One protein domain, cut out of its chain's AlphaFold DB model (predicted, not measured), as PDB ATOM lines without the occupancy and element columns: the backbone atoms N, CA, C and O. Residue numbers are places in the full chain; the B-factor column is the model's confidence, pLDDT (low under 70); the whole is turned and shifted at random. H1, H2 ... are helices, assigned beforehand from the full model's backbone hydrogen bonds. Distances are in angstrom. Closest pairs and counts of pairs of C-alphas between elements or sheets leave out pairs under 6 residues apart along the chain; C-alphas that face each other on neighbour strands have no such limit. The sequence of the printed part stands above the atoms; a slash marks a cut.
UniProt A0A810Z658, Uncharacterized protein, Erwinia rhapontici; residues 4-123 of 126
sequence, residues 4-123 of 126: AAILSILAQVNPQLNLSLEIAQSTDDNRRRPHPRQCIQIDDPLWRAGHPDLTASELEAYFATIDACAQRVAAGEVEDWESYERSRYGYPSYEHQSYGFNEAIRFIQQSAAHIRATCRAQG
ATOM      1  N   ALA A   4      33.746  20.765  93.490       91.56
ATOM      2  CA  ALA A   4      33.379  21.458  92.263       91.56
ATOM      3  C   ALA A   4      32.336  22.552  92.548       91.56
ATOM      4  O   ALA A   4      32.506  23.688  92.103       91.56
ATOM      5  N   ALA A   5      31.301  22.240  93.330       91.19
ATOM      6  CA  ALA A   5      30.313  23.233  93.744       91.19
ATOM      7  C   ALA A   5      30.938  24.326  94.630       91.19
ATOM      8  O   ALA A   5      30.762  25.517  94.367       91.19
ATOM      9  N   ILE A   6      31.718  23.928  95.644       92.00
ATOM     10  CA  ILE A   6      32.322  24.858  96.611       92.00
ATOM     11  C   ILE A   6      33.281  25.840  95.925       92.00
ATOM     12  O   ILE A   6      33.158  27.050  96.107       92.00
ATOM     13  N   LEU A   7      34.223  25.342  95.116       93.38
ATOM     14  CA  LEU A   7      35.243  26.177  94.472       93.38
ATOM     15  C   LEU A   7      34.623  27.189  93.503       93.38
ATOM     16  O   LEU A   7      35.073  28.331  93.453       93.38
ATOM     17  N   SER A   8      33.556  26.805  92.794       92.69
ATOM     18  CA  SER A   8      32.816  27.723  91.925       92.69
ATOM     19  C   SER A   8      32.197  28.887  92.703       92.69
ATOM     20  O   SER A   8      32.248  30.022  92.233       92.69
ATOM     21  N   ILE A   9      31.613  28.630  93.877       92.81
ATOM     22  CA  ILE A   9      31.023  29.683  94.719       92.81
ATOM     23  C   ILE A   9      32.122  30.622  95.226       92.81
ATOM     24  O   ILE A   9      32.005  31.841  95.098       92.81
ATOM     25  N   LEU A  10      33.220  30.063  95.745       92.19
ATOM     26  CA  LEU A  10      34.333  30.853  96.274       92.19
ATOM     27  C   LEU A  10      34.953  31.759  95.203       92.19
ATOM     28  O   LEU A  10      35.185  32.937  95.465       92.19
ATOM     29  N   ALA A  11      35.149  31.245  93.987       92.44
ATOM     30  CA  ALA A  11      35.704  32.018  92.879       92.44
ATOM     31  C   ALA A  11      34.805  33.187  92.439       92.44
ATOM     32  O   ALA A  11      35.320  34.211  91.994       92.44
ATOM     33  N   GLN A  12      33.477  33.065  92.575       92.62
ATOM     34  CA  GLN A  12      32.539  34.155  92.274       92.62
ATOM     35  C   GLN A  12      32.600  35.278  93.312       92.62
ATOM     36  O   GLN A  12      32.464  36.447  92.958       92.62
ATOM     37  N   VAL A  13      32.801  34.927  94.583       93.31
ATOM     38  CA  VAL A  13      32.840  35.894  95.687       93.31
ATOM     39  C   VAL A  13      34.207  36.570  95.784       93.31
ATOM     40  O   VAL A  13      34.285  37.791  95.905       93.31
ATOM     41  N   ASN A  14      35.290  35.792  95.730       89.94
ATOM     42  CA  ASN A  14      36.656  36.303  95.771       89.94
ATOM     43  C   ASN A  14      37.614  35.391  94.975       89.94
ATOM     44  O   ASN A  14      38.152  34.431  95.529       89.94
ATOM     45  N   PRO A  15      37.905  35.709  93.701       88.12
ATOM     46  CA  PRO A  15      38.807  34.904  92.875       88.12
ATOM     47  C   PRO A  15      40.280  34.976  93.313       88.12
ATOM     48  O   PRO A  15      41.091  34.214  92.804       88.12
ATOM     49  N   GLN A  16      40.645  35.874  94.236       87.75
ATOM     50  CA  GLN A  16      42.007  35.997  94.777       87.75
ATOM     51  C   GLN A  16      42.173  35.281  96.127       87.75
ATOM     52  O   GLN A  16      43.157  35.501  96.837       87.75
ATOM     53  N   LEU A  17      41.191  34.469  96.528       87.12
ATOM     54  CA  LEU A  17      41.230  33.754  97.795       87.12
ATOM     55  C   LEU A  17      42.401  32.762  97.826       87.12
ATOM     56  O   LEU A  17      42.567  31.936  96.931       87.12
ATOM     57  N   ASN A  18      43.170  32.795  98.912       88.19
ATOM     58  CA  ASN A  18      44.170  31.772  99.185       88.19
ATOM     59  C   ASN A  18      43.504  30.578  99.872       88.19
ATOM     60  O   ASN A  18      42.854  30.738 100.904       88.19
ATOM     61  N   LEU A  19      43.698  29.384  99.317       88.00
ATOM     62  CA  LEU A  19      43.197  28.139  99.891       88.00
ATOM     63  C   LEU A  19      44.330  27.393 100.592       88.00
ATOM     64  O   LEU A  19      45.341  27.052  99.974       88.00
ATOM     65  N   SER A  20      44.141  27.099 101.875       90.12
ATOM     66  CA  SER A  20      44.970  26.163 102.630       90.12
ATOM     67  C   SER A  20      44.268  24.808 102.753       90.12
ATOM     68  O   SER A  20      43.043  24.711 102.708       90.12
ATOM     69  N   LEU A  21      45.059  23.742 102.888       87.38
ATOM     70  CA  LEU A  21      44.556  22.402 103.181       87.38
ATOM     71  C   LEU A  21      44.883  22.065 104.630       87.38
ATOM     72  O   LEU A  21      46.055  21.921 104.979       87.38
ATOM     73  N   GLU A  22      43.853  21.907 105.455       85.12
ATOM     74  CA  GLU A  22      44.005  21.302 106.773       85.12
ATOM     75  C   GLU A  22      43.959  19.782 106.631       85.12
ATOM     76  O   GLU A  22      42.982  19.206 106.150       85.12
ATOM     77  N   ILE A  23      45.049  19.128 107.017       81.00
ATOM     78  CA  ILE A  23      45.193  17.677 106.943       81.00
ATOM     79  C   ILE A  23      45.407  17.098 108.335       81.00
ATOM     80  O   ILE A  23      45.997  17.734 109.208       81.00
ATOM     81  N   ALA A  24      44.952  15.862 108.536       77.06
ATOM     82  CA  ALA A  24      45.268  15.128 109.751       77.06
ATOM     83  C   ALA A  24      46.792  14.990 109.893       77.06
ATOM     84  O   ALA A  24      47.481  14.631 108.937       77.06
ATOM     85  N   GLN A  25      47.299  15.267 111.093       82.25
ATOM     86  CA  GLN A  25      48.716  15.120 111.406       82.25
ATOM     87  C   GLN A  25      49.175  13.666 111.202       82.25
ATOM     88  O   GLN A  25      48.397  12.729 111.405       82.25
ATOM     89  N   SER A  26      50.438  13.490 110.805       89.00
ATOM     90  CA  SER A  26      51.067  12.172 110.716       89.00
ATOM     91  C   SER A  26      50.989  11.435 112.052       89.00
ATOM     92  O   SER A  26      51.169  12.029 113.116       89.00
ATOM     93  N   THR A  27      50.791  10.122 111.995       88.69
ATOM     94  CA  THR A  27      50.792   9.261 113.180       88.69
ATOM     95  C   THR A  27      52.194   9.045 113.743       88.69
ATOM     96  O   THR A  27      52.309   8.690 114.916       88.69
ATOM     97  N   ASP A  28      53.241   9.313 112.957       89.00
ATOM     98  CA  ASP A  28      54.626   9.345 113.437       89.00
ATOM     99  C   ASP A  28      54.855  10.552 114.358       89.00
ATOM    100  O   ASP A  28      55.536  10.435 115.376       89.00
ATOM    101  N   ASP A  29      54.233  11.693 114.040       88.44
ATOM    102  CA  ASP A  29      54.347  12.923 114.830       88.44
ATOM    103  C   ASP A  29      53.372  12.940 116.016       88.44
ATOM    104  O   ASP A  29      53.719  13.357 117.122       88.44
ATOM    105  N   ASN A  30      52.120  12.532 115.787       86.38
ATOM    106  CA  ASN A  30      51.060  12.597 116.786       86.38
ATOM    107  C   ASN A  30      49.981  11.539 116.529       86.38
ATOM    108  O   ASN A  30      49.059  11.723 115.730       86.38
ATOM    109  N   ARG A  31      50.065  10.424 117.255       85.06
ATOM    110  CA  ARG A  31      49.017   9.397 117.225       85.06
ATOM    111  C   ARG A  31      47.722   9.931 117.834       85.06
ATOM    112  O   ARG A  31      47.724  10.518 118.919       85.06
ATOM    113  N   ARG A  32      46.591   9.652 117.178       83.31
ATOM    114  CA  ARG A  32      45.256   9.924 117.719       83.31
ATOM    115  C   ARG A  32      45.103   9.217 119.055       83.31
ATOM    116  O   ARG A  32      45.394   8.025 119.181       83.31
ATOM    117  N   ARG A  33      44.628   9.972 120.041       84.06
ATOM    118  CA  ARG A  33      44.273   9.449 121.358       84.06
ATOM    119  C   ARG A  33      42.907   8.753 121.287       84.06
ATOM    120  O   ARG A  33      42.073   9.177 120.484       84.06
ATOM    121  N   PRO A  34      42.660   7.741 122.132       82.00
ATOM    122  CA  PRO A  34      41.338   7.138 122.263       82.00
ATOM    123  C   PRO A  34      40.266   8.171 122.627       82.00
ATOM    124  O   PRO A  34      40.558   9.143 123.328       82.00
ATOM    125  N   HIS A  35      39.025   7.926 122.201       76.31
ATOM    126  CA  HIS A  35      37.852   8.759 122.515       76.31
ATOM    127  C   HIS A  35      38.039  10.252 122.170       76.31
ATOM    128  O   HIS A  35      37.988  11.113 123.058       76.31
ATOM    129  N   PRO A  36      38.274  10.592 120.891       69.62
ATOM    130  CA  PRO A  36      38.475  11.976 120.502       69.62
ATOM    131  C   PRO A  36      37.193  12.763 120.767       69.62
ATOM    132  O   PRO A  36      36.086  12.328 120.457       69.62
ATOM    133  N   ARG A  37      37.344  13.958 121.331       60.38
ATOM    134  CA  ARG A  37      36.233  14.895 121.480       60.38
ATOM    135  C   ARG A  37      36.223  15.811 120.268       60.38
ATOM    136  O   ARG A  37      36.897  16.834 120.269       60.38
ATOM    137  N   GLN A  38      35.489  15.427 119.233       67.19
ATOM    138  CA  GLN A  38      35.118  16.341 118.156       67.19
ATOM    139  C   GLN A  38      33.631  16.639 118.307       67.19
ATOM    140  O   GLN A  38      32.782  15.868 117.878       67.19
ATOM    141  N   CYS A  39      33.319  17.729 119.001       75.88
ATOM    142  CA  CYS A  39      31.954  18.201 119.165       75.88
ATOM    143  C   CYS A  39      31.933  19.699 118.882       75.88
ATOM    144  O   CYS A  39      32.696  20.456 119.482       75.88
ATOM    145  N   ILE A  40      31.062  20.111 117.964       81.81
ATOM    146  CA  ILE A  40      30.709  21.516 117.796       81.81
ATOM    147  C   ILE A  40      29.600  21.794 118.804       81.81
ATOM    148  O   ILE A  40      28.504  21.246 118.695       81.81
ATOM    149  N   GLN A  41      29.886  22.638 119.790       86.56
ATOM    150  CA  GLN A  41      28.910  23.041 120.800       86.56
ATOM    151  C   GLN A  41      28.047  24.182 120.247       86.56
ATOM    152  O   GLN A  41      28.124  25.312 120.709       86.56
ATOM    153  N   ILE A  42      27.261  23.894 119.208       87.88
ATOM    154  CA  ILE A  42      26.553  24.921 118.427       87.88
ATOM    155  C   ILE A  42      25.529  25.714 119.250       87.88
ATOM    156  O   ILE A  42      25.240  26.868 118.937       87.88
ATOM    157  N   ASP A  43      25.016  25.125 120.328       86.62
ATOM    158  CA  ASP A  43      24.080  25.776 121.248       86.62
ATOM    159  C   ASP A  43      24.776  26.498 122.413       86.62
ATOM    160  O   ASP A  43      24.106  27.152 123.209       86.62
ATOM    161  N   ASP A  44      26.107  26.415 122.526       91.06
ATOM    162  CA  ASP A  44      26.865  27.154 123.538       91.06
ATOM    163  C   ASP A  44      26.862  28.660 123.199       91.06
ATOM    164  O   ASP A  44      27.392  29.059 122.155       91.06
ATOM    165  N   PRO A  45      26.312  29.530 124.070       89.88
ATOM    166  CA  PRO A  45      26.294  30.972 123.840       89.88
ATOM    167  C   PRO A  45      27.685  31.596 123.658       89.88
ATOM    168  O   PRO A  45      27.811  32.595 122.951       89.88
ATOM    169  N   LEU A  46      28.733  31.030 124.266       91.75
ATOM    170  CA  LEU A  46      30.108  31.501 124.086       91.75
ATOM    171  C   LEU A  46      30.642  31.144 122.701       91.75
ATOM    172  O   LEU A  46      31.282  31.979 122.065       91.75
ATOM    173  N   TRP A  47      30.342  29.938 122.214       89.88
ATOM    174  CA  TRP A  47      30.668  29.556 120.841       89.88
ATOM    175  C   TRP A  47      29.938  30.470 119.852       89.88
ATOM    176  O   TRP A  47      30.564  31.008 118.945       89.88
ATOM    177  N   ARG A  48      28.648  30.741 120.088       88.50
ATOM    178  CA  ARG A  48      27.839  31.678 119.287       88.50
ATOM    179  C   ARG A  48      28.418  33.084 119.246       88.50
ATOM    180  O   ARG A  48      28.501  33.671 118.175       88.50
ATOM    181  N   ALA A  49      28.831  33.612 120.395       90.81
ATOM    182  CA  ALA A  49      29.435  34.937 120.482       90.81
ATOM    183  C   ALA A  49      30.764  35.037 119.707       90.81
ATOM    184  O   ALA A  49      31.152  36.132 119.306       90.81
ATOM    185  N   GLY A  50      31.444  33.907 119.481       90.38
ATOM    186  CA  GLY A  50      32.648  33.818 118.656       90.38
ATOM    187  C   GLY A  50      32.405  33.915 117.145       90.38
ATOM    188  O   GLY A  50      33.371  34.131 116.419       90.38
ATOM    189  N   HIS A  51      31.152  33.807 116.684       90.50
ATOM    190  CA  HIS A  51      30.769  33.823 115.262       90.50
ATOM    191  C   HIS A  51      29.706  34.901 114.992       90.50
ATOM    192  O   HIS A  51      28.550  34.577 114.712       90.50
ATOM    193  N   PRO A  52      30.047  36.196 115.135       89.62
ATOM    194  CA  PRO A  52      29.083  37.293 115.015       89.62
ATOM    195  C   PRO A  52      28.533  37.489 113.593       89.62
ATOM    196  O   PRO A  52      27.541  38.191 113.411       89.62
ATOM    197  N   ASP A  53      29.187  36.905 112.594       90.75
ATOM    198  CA  ASP A  53      28.800  36.891 111.186       90.75
ATOM    199  C   ASP A  53      27.848  35.741 110.828       90.75
ATOM    200  O   ASP A  53      27.181  35.823 109.801       90.75
ATOM    201  N   LEU A  54      27.721  34.716 111.681       89.44
ATOM    202  CA  LEU A  54      26.793  33.608 111.470       89.44
ATOM    203  C   LEU A  54      25.347  34.064 111.700       89.44
ATOM    204  O   LEU A  54      24.875  34.198 112.835       89.44
ATOM    205  N   THR A  55      24.612  34.255 110.612       90.50
ATOM    206  CA  THR A  55      23.209  34.663 110.669       90.50
ATOM    207  C   THR A  55      22.289  33.509 111.083       90.50
ATOM    208  O   THR A  55      22.619  32.326 110.975       90.50
ATOM    209  N   ALA A  56      21.074  33.846 111.528       90.12
ATOM    210  CA  ALA A  56      20.056  32.848 111.856       90.12
ATOM    211  C   ALA A  56      19.687  31.963 110.650       90.12
ATOM    212  O   ALA A  56      19.487  30.762 110.813       90.12
ATOM    213  N   SER A  57      19.643  32.538 109.444       93.38
ATOM    214  CA  SER A  57      19.319  31.802 108.217       93.38
ATOM    215  C   SER A  57      20.432  30.842 107.794       93.38
ATOM    216  O   SER A  57      20.148  29.728 107.365       93.38
ATOM    217  N   GLU A  58      21.700  31.230 107.942       91.31
ATOM    218  CA  GLU A  58      22.833  30.334 107.665       91.31
ATOM    219  C   GLU A  58      22.891  29.175 108.659       91.31
ATOM    220  O   GLU A  58      23.141  28.032 108.277       91.31
ATOM    221  N   LEU A  59      22.591  29.449 109.930       90.38
ATOM    222  CA  LEU A  59      22.446  28.410 110.938       90.38
ATOM    223  C   LEU A  59      21.312  27.431 110.593       90.38
ATOM    224  O   LEU A  59      21.490  26.221 110.711       90.38
ATOM    225  N   GLU A  60      20.144  27.938 110.198       93.44
ATOM    226  CA  GLU A  60      19.010  27.100 109.798       93.44
ATOM    227  C   GLU A  60      19.376  26.210 108.601       93.44
ATOM    228  O   GLU A  60      19.126  25.004 108.626       93.44
ATOM    229  N   ALA A  61      20.059  26.767 107.596       92.19
ATOM    230  CA  ALA A  61      20.558  26.008 106.451       92.19
ATOM    231  C   ALA A  61      21.567  24.915 106.861       92.19
ATOM    232  O   ALA A  61      21.554  23.805 106.314       92.19
ATOM    233  N   TYR A  62      22.419  25.197 107.851       89.69
ATOM    234  CA  TYR A  62      23.332  24.207 108.420       89.69
ATOM    235  C   TYR A  62      22.574  23.053 109.097       89.69
ATOM    236  O   TYR A  62      22.870  21.888 108.822       89.69
ATOM    237  N   PHE A  63      21.550  23.341 109.906       92.56
ATOM    238  CA  PHE A  63      20.722  22.299 110.527       92.56
ATOM    239  C   PHE A  63      19.940  21.472 109.503       92.56
ATOM    240  O   PHE A  63      19.951  20.247 109.589       92.56
ATOM    241  N   ALA A  64      19.370  22.105 108.477       94.38
ATOM    242  CA  ALA A  64      18.709  21.383 107.390       94.38
ATOM    243  C   ALA A  64      19.666  20.400 106.683       94.38
ATOM    244  O   ALA A  64      19.269  19.302 106.288       94.38
ATOM    245  N   THR A  65      20.948  20.761 106.567       90.75
ATOM    246  CA  THR A  65      21.987  19.874 106.023       90.75
ATOM    247  C   THR A  65      22.273  18.693 106.954       90.75
ATOM    248  O   THR A  65      22.421  17.564 106.478       90.75
ATOM    249  N   ILE A  66      22.330  18.920 108.272       90.81
ATOM    250  CA  ILE A  66      22.479  17.846 109.268       90.81
ATOM    251  C   ILE A  66      21.307  16.867 109.171       90.81
ATOM    252  O   ILE A  66      21.538  15.659 109.081       90.81
ATOM    253  N   ASP A  67      20.075  17.372 109.129       94.25
ATOM    254  CA  ASP A  67      18.869  16.545 109.057       94.25
ATOM    255  C   ASP A  67      18.837  15.701 107.781       94.25
ATOM    256  O   ASP A  67      18.570  14.498 107.833       94.25
ATOM    257  N   ALA A  68      19.187  16.292 106.634       94.50
ATOM    258  CA  ALA A  68      19.298  15.562 105.375       94.50
ATOM    259  C   ALA A  68      20.353  14.443 105.449       94.50
ATOM    260  O   ALA A  68      20.111  13.324 104.994       94.50
ATOM    261  N   CYS A  69      21.515  14.701 106.055       90.81
ATOM    262  CA  CYS A  69      22.530  13.670 106.280       90.81
ATOM    263  C   CYS A  69      22.024  12.557 107.212       90.81
ATOM    264  O   CYS A  69      22.212  11.379 106.904       90.81
ATOM    265  N   ALA A  70      21.343  12.907 108.306       92.88
ATOM    266  CA  ALA A  70      20.785  11.941 109.250       92.88
ATOM    267  C   ALA A  70      19.735  11.029 108.594       92.88
ATOM    268  O   ALA A  70      19.739   9.820 108.826       92.88
ATOM    269  N   GLN A  71      18.889  11.576 107.716       96.44
ATOM    270  CA  GLN A  71      17.921  10.792 106.940       96.44
ATOM    271  C   GLN A  71      18.608   9.769 106.031       96.44
ATOM    272  O   GLN A  71      18.191   8.613 105.986       96.44
ATOM    273  N   ARG A  72      19.694  10.158 105.353       96.12
ATOM    274  CA  ARG A  72      20.460   9.255 104.479       96.12
ATOM    275  C   ARG A  72      21.158   8.141 105.257       96.12
ATOM    276  O   ARG A  72      21.193   7.006 104.784       96.12
ATOM    277  N   VAL A  73      21.675   8.444 106.453       95.81
ATOM    278  CA  VAL A  73      22.224   7.430 107.372       95.81
ATOM    279  C   VAL A  73      21.125   6.453 107.792       95.81
ATOM    280  O   VAL A  73      21.301   5.244 107.675       95.81
ATOM    281  N   ALA A  74      19.964   6.958 108.221       96.31
ATOM    282  CA  ALA A  74      18.838   6.122 108.642       96.31
ATOM    283  C   ALA A  74      18.285   5.243 107.505       96.31
ATOM    284  O   ALA A  74      17.844   4.121 107.749       96.31
ATOM    285  N   ALA A  75      18.343   5.731 106.264       97.06
ATOM    286  CA  ALA A  75      17.987   4.978 105.063       97.06
ATOM    287  C   ALA A  75      19.059   3.954 104.631       97.06
ATOM    288  O   ALA A  75      18.809   3.160 103.725       97.06
ATOM    289  N   GLY A  76      20.244   3.955 105.253       95.81
ATOM    290  CA  GLY A  76      21.365   3.081 104.893       95.81
ATOM    291  C   GLY A  76      22.075   3.471 103.593       95.81
ATOM    292  O   GLY A  76      22.857   2.684 103.061       95.81
ATOM    293  N   GLU A  77      21.821   4.670 103.066       96.12
ATOM    294  CA  GLU A  77      22.484   5.179 101.858       96.12
ATOM    295  C   GLU A  77      23.944   5.563 102.116       96.12
ATOM    296  O   GLU A  77      24.778   5.539 101.209       96.12
ATOM    297  N   VAL A  78      24.236   5.971 103.351       93.38
ATOM    298  CA  VAL A  78      25.571   6.329 103.826       93.38
ATOM    299  C   VAL A  78      25.819   5.677 105.182       93.38
ATOM    300  O   VAL A  78      24.901   5.517 105.983       93.38
ATOM    301  N   GLU A  79      27.066   5.291 105.426       93.88
ATOM    302  CA  GLU A  79      27.502   4.726 106.705       93.88
ATOM    303  C   GLU A  79      27.417   5.788 107.814       93.88
ATOM    304  O   GLU A  79      27.720   6.962 107.580       93.88
ATOM    305  N   ASP A  80      27.007   5.391 109.021       92.69
ATOM    306  CA  ASP A  80      27.063   6.277 110.181       92.69
ATOM    307  C   ASP A  80      28.516   6.548 110.605       92.69
ATOM    308  O   ASP A  80      29.441   5.791 110.294       92.69
ATOM    309  N   TRP A  81      28.721   7.644 111.333       88.38
ATOM    310  CA  TRP A  81      30.058   8.084 111.731       88.38
ATOM    311  C   TRP A  81      30.823   7.032 112.542       88.38
ATOM    312  O   TRP A  81      32.020   6.847 112.319       88.38
ATOM    313  N   GLU A  82      30.162   6.332 113.467       90.44
ATOM    314  CA  GLU A  82      30.844   5.384 114.345       90.44
ATOM    315  C   GLU A  82      31.254   4.126 113.577       90.44
ATOM    316  O   GLU A  82      32.388   3.661 113.720       90.44
ATOM    317  N   SER A  83      30.367   3.602 112.731       92.69
ATOM    318  CA  SER A  83      30.679   2.485 111.837       92.69
ATOM    319  C   SER A  83      31.834   2.833 110.896       92.69
ATOM    320  O   SER A  83      32.796   2.063 110.807       92.69
ATOM    321  N   TYR A  84      31.811   4.029 110.298       90.50
ATOM    322  CA  TYR A  84      32.886   4.525 109.439       90.50
ATOM    323  C   TYR A  84      34.222   4.624 110.188       90.50
ATOM    324  O   TYR A  84      35.236   4.069 109.757       90.50
ATOM    325  N   GLU A  85      34.252   5.290 111.343       87.94
ATOM    326  CA  GLU A  85      35.484   5.462 112.117       87.94
ATOM    327  C   GLU A  85      36.016   4.127 112.655       87.94
ATOM    328  O   GLU A  85      37.231   3.906 112.710       87.94
ATOM    329  N   ARG A  86      35.129   3.194 113.015       90.06
ATOM    330  CA  ARG A  86      35.511   1.848 113.446       90.06
ATOM    331  C   ARG A  86      36.109   1.048 112.296       90.06
ATOM    332  O   ARG A  86      37.183   0.474 112.466       90.06
ATOM    333  N   SER A  87      35.459   1.040 111.132       89.81
ATOM    334  CA  SER A  87      35.889   0.250 109.974       89.81
ATOM    335  C   SER A  87      37.183   0.772 109.347       89.81
ATOM    336  O   SER A  87      37.983  -0.016 108.841       89.81
ATOM    337  N   ARG A  88      37.422   2.090 109.396       86.06
ATOM    338  CA  ARG A  88      38.607   2.719 108.791       86.06
ATOM    339  C   ARG A  88      39.764   2.908 109.748       86.06
ATOM    340  O   ARG A  88      40.908   2.749 109.324       86.06
ATOM    341  N   TYR A  89      39.481   3.224 111.008       85.12
ATOM    342  CA  TYR A  89      40.516   3.654 111.945       85.12
ATOM    343  C   TYR A  89      40.547   2.858 113.253       85.12
ATOM    344  O   TYR A  89      41.489   3.001 114.027       85.12
ATOM    345  N   GLY A  90      39.574   1.979 113.509       87.31
ATOM    346  CA  GLY A  90      39.509   1.192 114.743       87.31
ATOM    347  C   GLY A  90      39.006   1.988 115.950       87.31
ATOM    348  O   GLY A  90      39.480   1.774 117.062       87.31
ATOM    349  N   TYR A  91      38.091   2.943 115.754       87.50
ATOM    350  CA  TYR A  91      37.391   3.608 116.862       87.50
ATOM    351  C   TYR A  91      36.777   2.586 117.851       87.50
ATOM    352  O   TYR A  91      36.218   1.580 117.403       87.50
ATOM    353  N   PRO A  92      36.829   2.833 119.181       88.75
ATOM    354  CA  PRO A  92      37.269   4.071 119.845       88.75
ATOM    355  C   PRO A  92      38.748   4.135 120.237       88.75
ATOM    356  O   PRO A  92      39.212   5.203 120.643       88.75
ATOM    357  N   SER A  93      39.479   3.022 120.147       86.88
ATOM    358  CA  SER A  93      40.899   2.938 120.523       86.88
ATOM    359  C   SER A  93      41.831   3.508 119.452       86.88
ATOM    360  O   SER A  93      42.951   3.912 119.764       86.88
ATOM    361  N   TYR A  94      41.353   3.571 118.210       85.31
ATOM    362  CA  TYR A  94      42.130   3.892 117.022       85.31
ATOM    363  C   TYR A  94      43.350   2.990 116.846       85.31
ATOM    364  O   TYR A  94      44.485   3.458 116.741       85.31
ATOM    365  N   GLU A  95      43.133   1.679 116.830       81.62
ATOM    366  CA  GLU A  95      44.197   0.698 116.580       81.62
ATOM    367  C   GLU A  95      44.780   0.804 115.160       81.62
ATOM    368  O   GLU A  95      45.970   0.550 114.957       81.62
ATOM    369  N   HIS A  96      43.984   1.269 114.190       83.69
ATOM    370  CA  HIS A  96      44.376   1.387 112.787       83.69
ATOM    371  C   HIS A  96      44.635   2.850 112.410       83.69
ATOM    372  O   HIS A  96      43.755   3.568 111.945       83.69
ATOM    373  N   GLN A  97      45.872   3.311 112.592       79.00
ATOM    374  CA  GLN A  97      46.284   4.669 112.208       79.00
ATOM    375  C   GLN A  97      47.424   4.601 111.190       79.00
ATOM    376  O   GLN A  97      48.592   4.834 111.498       79.00
ATOM    377  N   SER A  98      47.070   4.220 109.966       66.44
ATOM    378  CA  SER A  98      48.004   3.759 108.926       66.44
ATOM    379  C   SER A  98      48.770   4.870 108.199       66.44
ATOM    380  O   SER A  98      49.232   4.661 107.081       66.44
ATOM    381  N   TYR A  99      48.858   6.066 108.780       76.56
ATOM    382  CA  TYR A  99      49.251   7.264 108.053       76.56
ATOM    383  C   TYR A  99      50.493   7.937 108.647       76.56
ATOM    384  O   TYR A  99      50.406   8.958 109.332       76.56
ATOM    385  N   GLY A 100      51.649   7.323 108.380       88.12
ATOM    386  CA  GLY A 100      52.973   7.846 108.729       88.12
ATOM    387  C   GLY A 100      53.339   9.101 107.930       88.12
ATOM    388  O   GLY A 100      52.545   9.626 107.148       88.12
ATOM    389  N   PHE A 101      54.526   9.657 108.162       90.25
ATOM    390  CA  PHE A 101      54.918  10.972 107.636       90.25
ATOM    391  C   PHE A 101      54.965  11.006 106.102       90.25
ATOM    392  O   PHE A 101      54.501  11.949 105.464       90.25
ATOM    393  N   ASN A 102      55.494   9.959 105.471       91.81
ATOM    394  CA  ASN A 102      55.601   9.925 104.012       91.81
ATOM    395  C   ASN A 102      54.234   9.794 103.348       91.81
ATOM    396  O   ASN A 102      53.980  10.411 102.312       91.81
ATOM    397  N   GLU A 103      53.353   8.996 103.947       89.94
ATOM    398  CA  GLU A 103      51.958   8.937 103.563       89.94
ATOM    399  C   GLU A 103      51.377  10.350 103.694       89.94
ATOM    400  O   GLU A 103      50.898  10.836 102.670       89.94
ATOM    401  N   ALA A 104      51.565  11.021 104.856       89.19
ATOM    402  CA  ALA A 104      51.208  12.424 105.162       89.19
ATOM    403  C   ALA A 104      51.461  13.372 104.004       89.19
ATOM    404  O   ALA A 104      50.530  13.989 103.475       89.19
ATOM    405  N   ILE A 105      52.705  13.417 103.555       91.50
ATOM    406  CA  ILE A 105      53.118  14.278 102.456       91.50
ATOM    407  C   ILE A 105      52.432  13.901 101.136       91.50
ATOM    408  O   ILE A 105      51.992  14.792 100.402       91.50
ATOM    409  N   ARG A 106      52.276  12.607 100.827       92.38
ATOM    410  CA  ARG A 106      51.639  12.173  99.570       92.38
ATOM    411  C   ARG A 106      50.177  12.606  99.471       92.38
ATOM    412  O   ARG A 106      49.787  13.096  98.414       92.38
ATOM    413  N   PHE A 107      49.371  12.490 100.526       90.12
ATOM    414  CA  PHE A 107      47.969  12.935 100.448       90.12
ATOM    415  C   PHE A 107      47.846  14.450 100.347       90.12
ATOM    416  O   PHE A 107      46.937  14.915  99.669       90.12
ATOM    417  N   ILE A 108      48.744  15.228 100.968       91.50
ATOM    418  CA  ILE A 108      48.762  16.691 100.790       91.50
ATOM    419  C   ILE A 108      48.955  17.007  99.309       91.50
ATOM    420  O   ILE A 108      48.195  17.776  98.722       91.50
ATOM    421  N   GLN A 109      49.949  16.373  98.684       94.25
ATOM    422  CA  GLN A 109      50.253  16.568  97.269       94.25
ATOM    423  C   GLN A 109      49.091  16.126  96.372       94.25
ATOM    424  O   GLN A 109      48.726  16.852  95.447       94.25
ATOM    425  N   GLN A 110      48.481  14.975  96.660       94.38
ATOM    426  CA  GLN A 110      47.325  14.459  95.921       94.38
ATOM    427  C   GLN A 110      46.092  15.355  96.082       94.38
ATOM    428  O   GLN A 110      45.442  15.676  95.091       94.38
ATOM    429  N   SER A 111      45.809  15.815  97.299       93.00
ATOM    430  CA  SER A 111      44.706  16.734  97.594       93.00
ATOM    431  C   SER A 111      44.900  18.066  96.874       93.00
ATOM    432  O   SER A 111      44.001  18.532  96.179       93.00
ATOM    433  N   ALA A 112      46.105  18.641  96.930       94.19
ATOM    434  CA  ALA A 112      46.430  19.865  96.203       94.19
ATOM    435  C   ALA A 112      46.311  19.681  94.680       94.19
ATOM    436  O   ALA A 112      45.806  20.560  93.980       94.19
ATOM    437  N   ALA A 113      46.753  18.536  94.151       95.44
ATOM    438  CA  ALA A 113      46.607  18.212  92.735       95.44
ATOM    439  C   ALA A 113      45.133  18.070  92.328       95.44
ATOM    440  O   ALA A 113      44.755  18.576  91.270       95.44
ATOM    441  N   HIS A 114      44.306  17.441  93.170       95.12
ATOM    442  CA  HIS A 114      42.868  17.312  92.955       95.12
ATOM    443  C   HIS A 114      42.190  18.684  92.883       95.12
ATOM    444  O   HIS A 114      41.538  18.975  91.885       95.12
ATOM    445  N   ILE A 115      42.426  19.566  93.860       94.56
ATOM    446  CA  ILE A 115      41.860  20.926  93.868       94.56
ATOM    447  C   ILE A 115      42.282  21.713  92.624       94.56
ATOM    448  O   ILE A 115      41.434  22.271  91.929       94.56
ATOM    449  N   ARG A 116      43.572  21.690  92.263       94.88
ATOM    450  CA  ARG A 116      44.062  22.350  91.039       94.88
ATOM    451  C   ARG A 116      43.417  21.792  89.774       94.88
ATOM    452  O   ARG A 116      43.126  22.548  88.851       94.88
ATOM    453  N   ALA A 117      43.223  20.477  89.696       96.06
ATOM    454  CA  ALA A 117      42.561  19.852  88.558       96.06
ATOM    455  C   ALA A 117      41.092  20.286  88.458       96.06
ATOM    456  O   ALA A 117      40.655  20.648  87.367       96.06
ATOM    457  N   THR A 118      40.377  20.328  89.584       95.44
ATOM    458  CA  THR A 118      38.989  20.796  89.657       95.44
ATOM    459  C   THR A 118      38.867  22.261  89.235       95.44
ATOM    460  O   THR A 118      38.053  22.568  88.369       95.44
ATOM    461  N   CYS A 119      39.734  23.149  89.735       94.00
ATOM    462  CA  CYS A 119      39.757  24.552  89.310       94.00
ATOM    463  C   CYS A 119      40.019  24.699  87.806       94.00
ATOM    464  O   CYS A 119      39.275  25.400  87.124       94.00
ATOM    465  N   ARG A 120      41.008  23.977  87.255       95.00
ATOM    466  CA  ARG A 120      41.281  23.993  85.805       95.00
ATOM    467  C   ARG A 120      40.088  23.528  84.977       95.00
ATOM    468  O   ARG A 120      39.803  24.140  83.954       95.00
ATOM    469  N   ALA A 121      39.389  22.480  85.413       95.94
ATOM    470  CA  ALA A 121      38.206  21.974  84.719       95.94
ATOM    471  C   ALA A 121      37.059  23.001  84.673       95.94
ATOM    472  O   ALA A 121      36.234  22.955  83.768       95.94
ATOM    473  N   GLN A 122      37.034  23.940  85.622       94.06
ATOM    474  CA  GLN A 122      36.028  24.995  85.735       94.06
ATOM    475  C   GLN A 122      36.508  26.364  85.226       94.06
ATOM    476  O   GLN A 122      35.761  27.335  85.301       94.06
ATOM    477  N   GLY A 123      37.743  26.468  84.725       92.31
ATOM    478  CA  GLY A 123      38.330  27.745  84.303       92.31
ATOM    479  C   GLY A 123      38.657  28.705  85.456       92.31
ATOM    480  O   GLY A 123      38.844  29.894  85.220       92.31
TER     481      GLY A 123
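Overview. This is residues 4 to 123 of the 126 residues of an uncharacterized protein of Erwinia rhapontici (UniProt A0A810Z658). Picture a loose, open U of helices and long loops with an empty middle: H1 and H5 meet near their ends on one side, while H2, H3 and H4 lie on the other, with no helix touching them. The two sides are joined at one end of the U by parts of two long links, H1 to H2 and H4 to H5, and residues 43 to 58 and 60 to 68, in and around H2 and H3, stand free. The printed part has 120 residues with five named helices, H1 to H5 in order along the chain, and no named strand; its class is all helix. The whole is loose, with a radius of gyration of the C-alphas of 18.0 A, and spans 41 by 37 by 34 A.

Arrangement. Start at Ala 4, where H1, residues 4 to 13, begins, and look across to H5, residues 101 to 121. The two only just touch, with 3 pairs of C-alphas within 8 A, and they touch only at their ends. Their closest C-alphas, those of Ala 4 and Thr 118, are 6.2 A apart, and H5 touches H1 with residues 118 to 119 alone. They run the same way at a steep tilt of 67 degrees, only just short of about perpendicular. Going on along the printed part, you reach H2, residues 45 to 49, H3, residues 56 to 74, and H4, residues 81 to 89, each of which touches no helix. H2 and H3 are apart, as are H3 and H4, and H4 and H5. In H1, H2, H3, H4 and H5 every backbone O i to N i+4 pair is within hydrogen-bond range.

Along the chain. Find C-alpha 4 at (33.379, 21.458, 92.263); from there H1 runs 14.8 A to C-alpha 13. H2, Pro 45 to Ala 49, is five residues long. At C-alpha 56, (20.056, 32.848, 111.856), H3 begins, and it runs 26.9 A to Ala 74. H4 goes from Trp 81 to Tyr 89, 11.4 A. H5, the longest helix with 21 residues, covers 30.4 A from Phe 101 to C-alpha 121 at (38.206, 21.974, 84.719).

Size, cuts and confidence. The two C-alphas farthest apart, those of Ser 93 and Gly 123, are 44.0 A from each other, while the first and last printed C-alphas are 11.3 A apart. The printed part has no cut. The links H1 to H2, with 31 residues, and H4 to H5, with 11, are long; H2 to H3 and H3 to H4 are short. The mean pLDDT of the printed part is 89.2, and you will find values under 70 at residues 36 to 38 and residue 98.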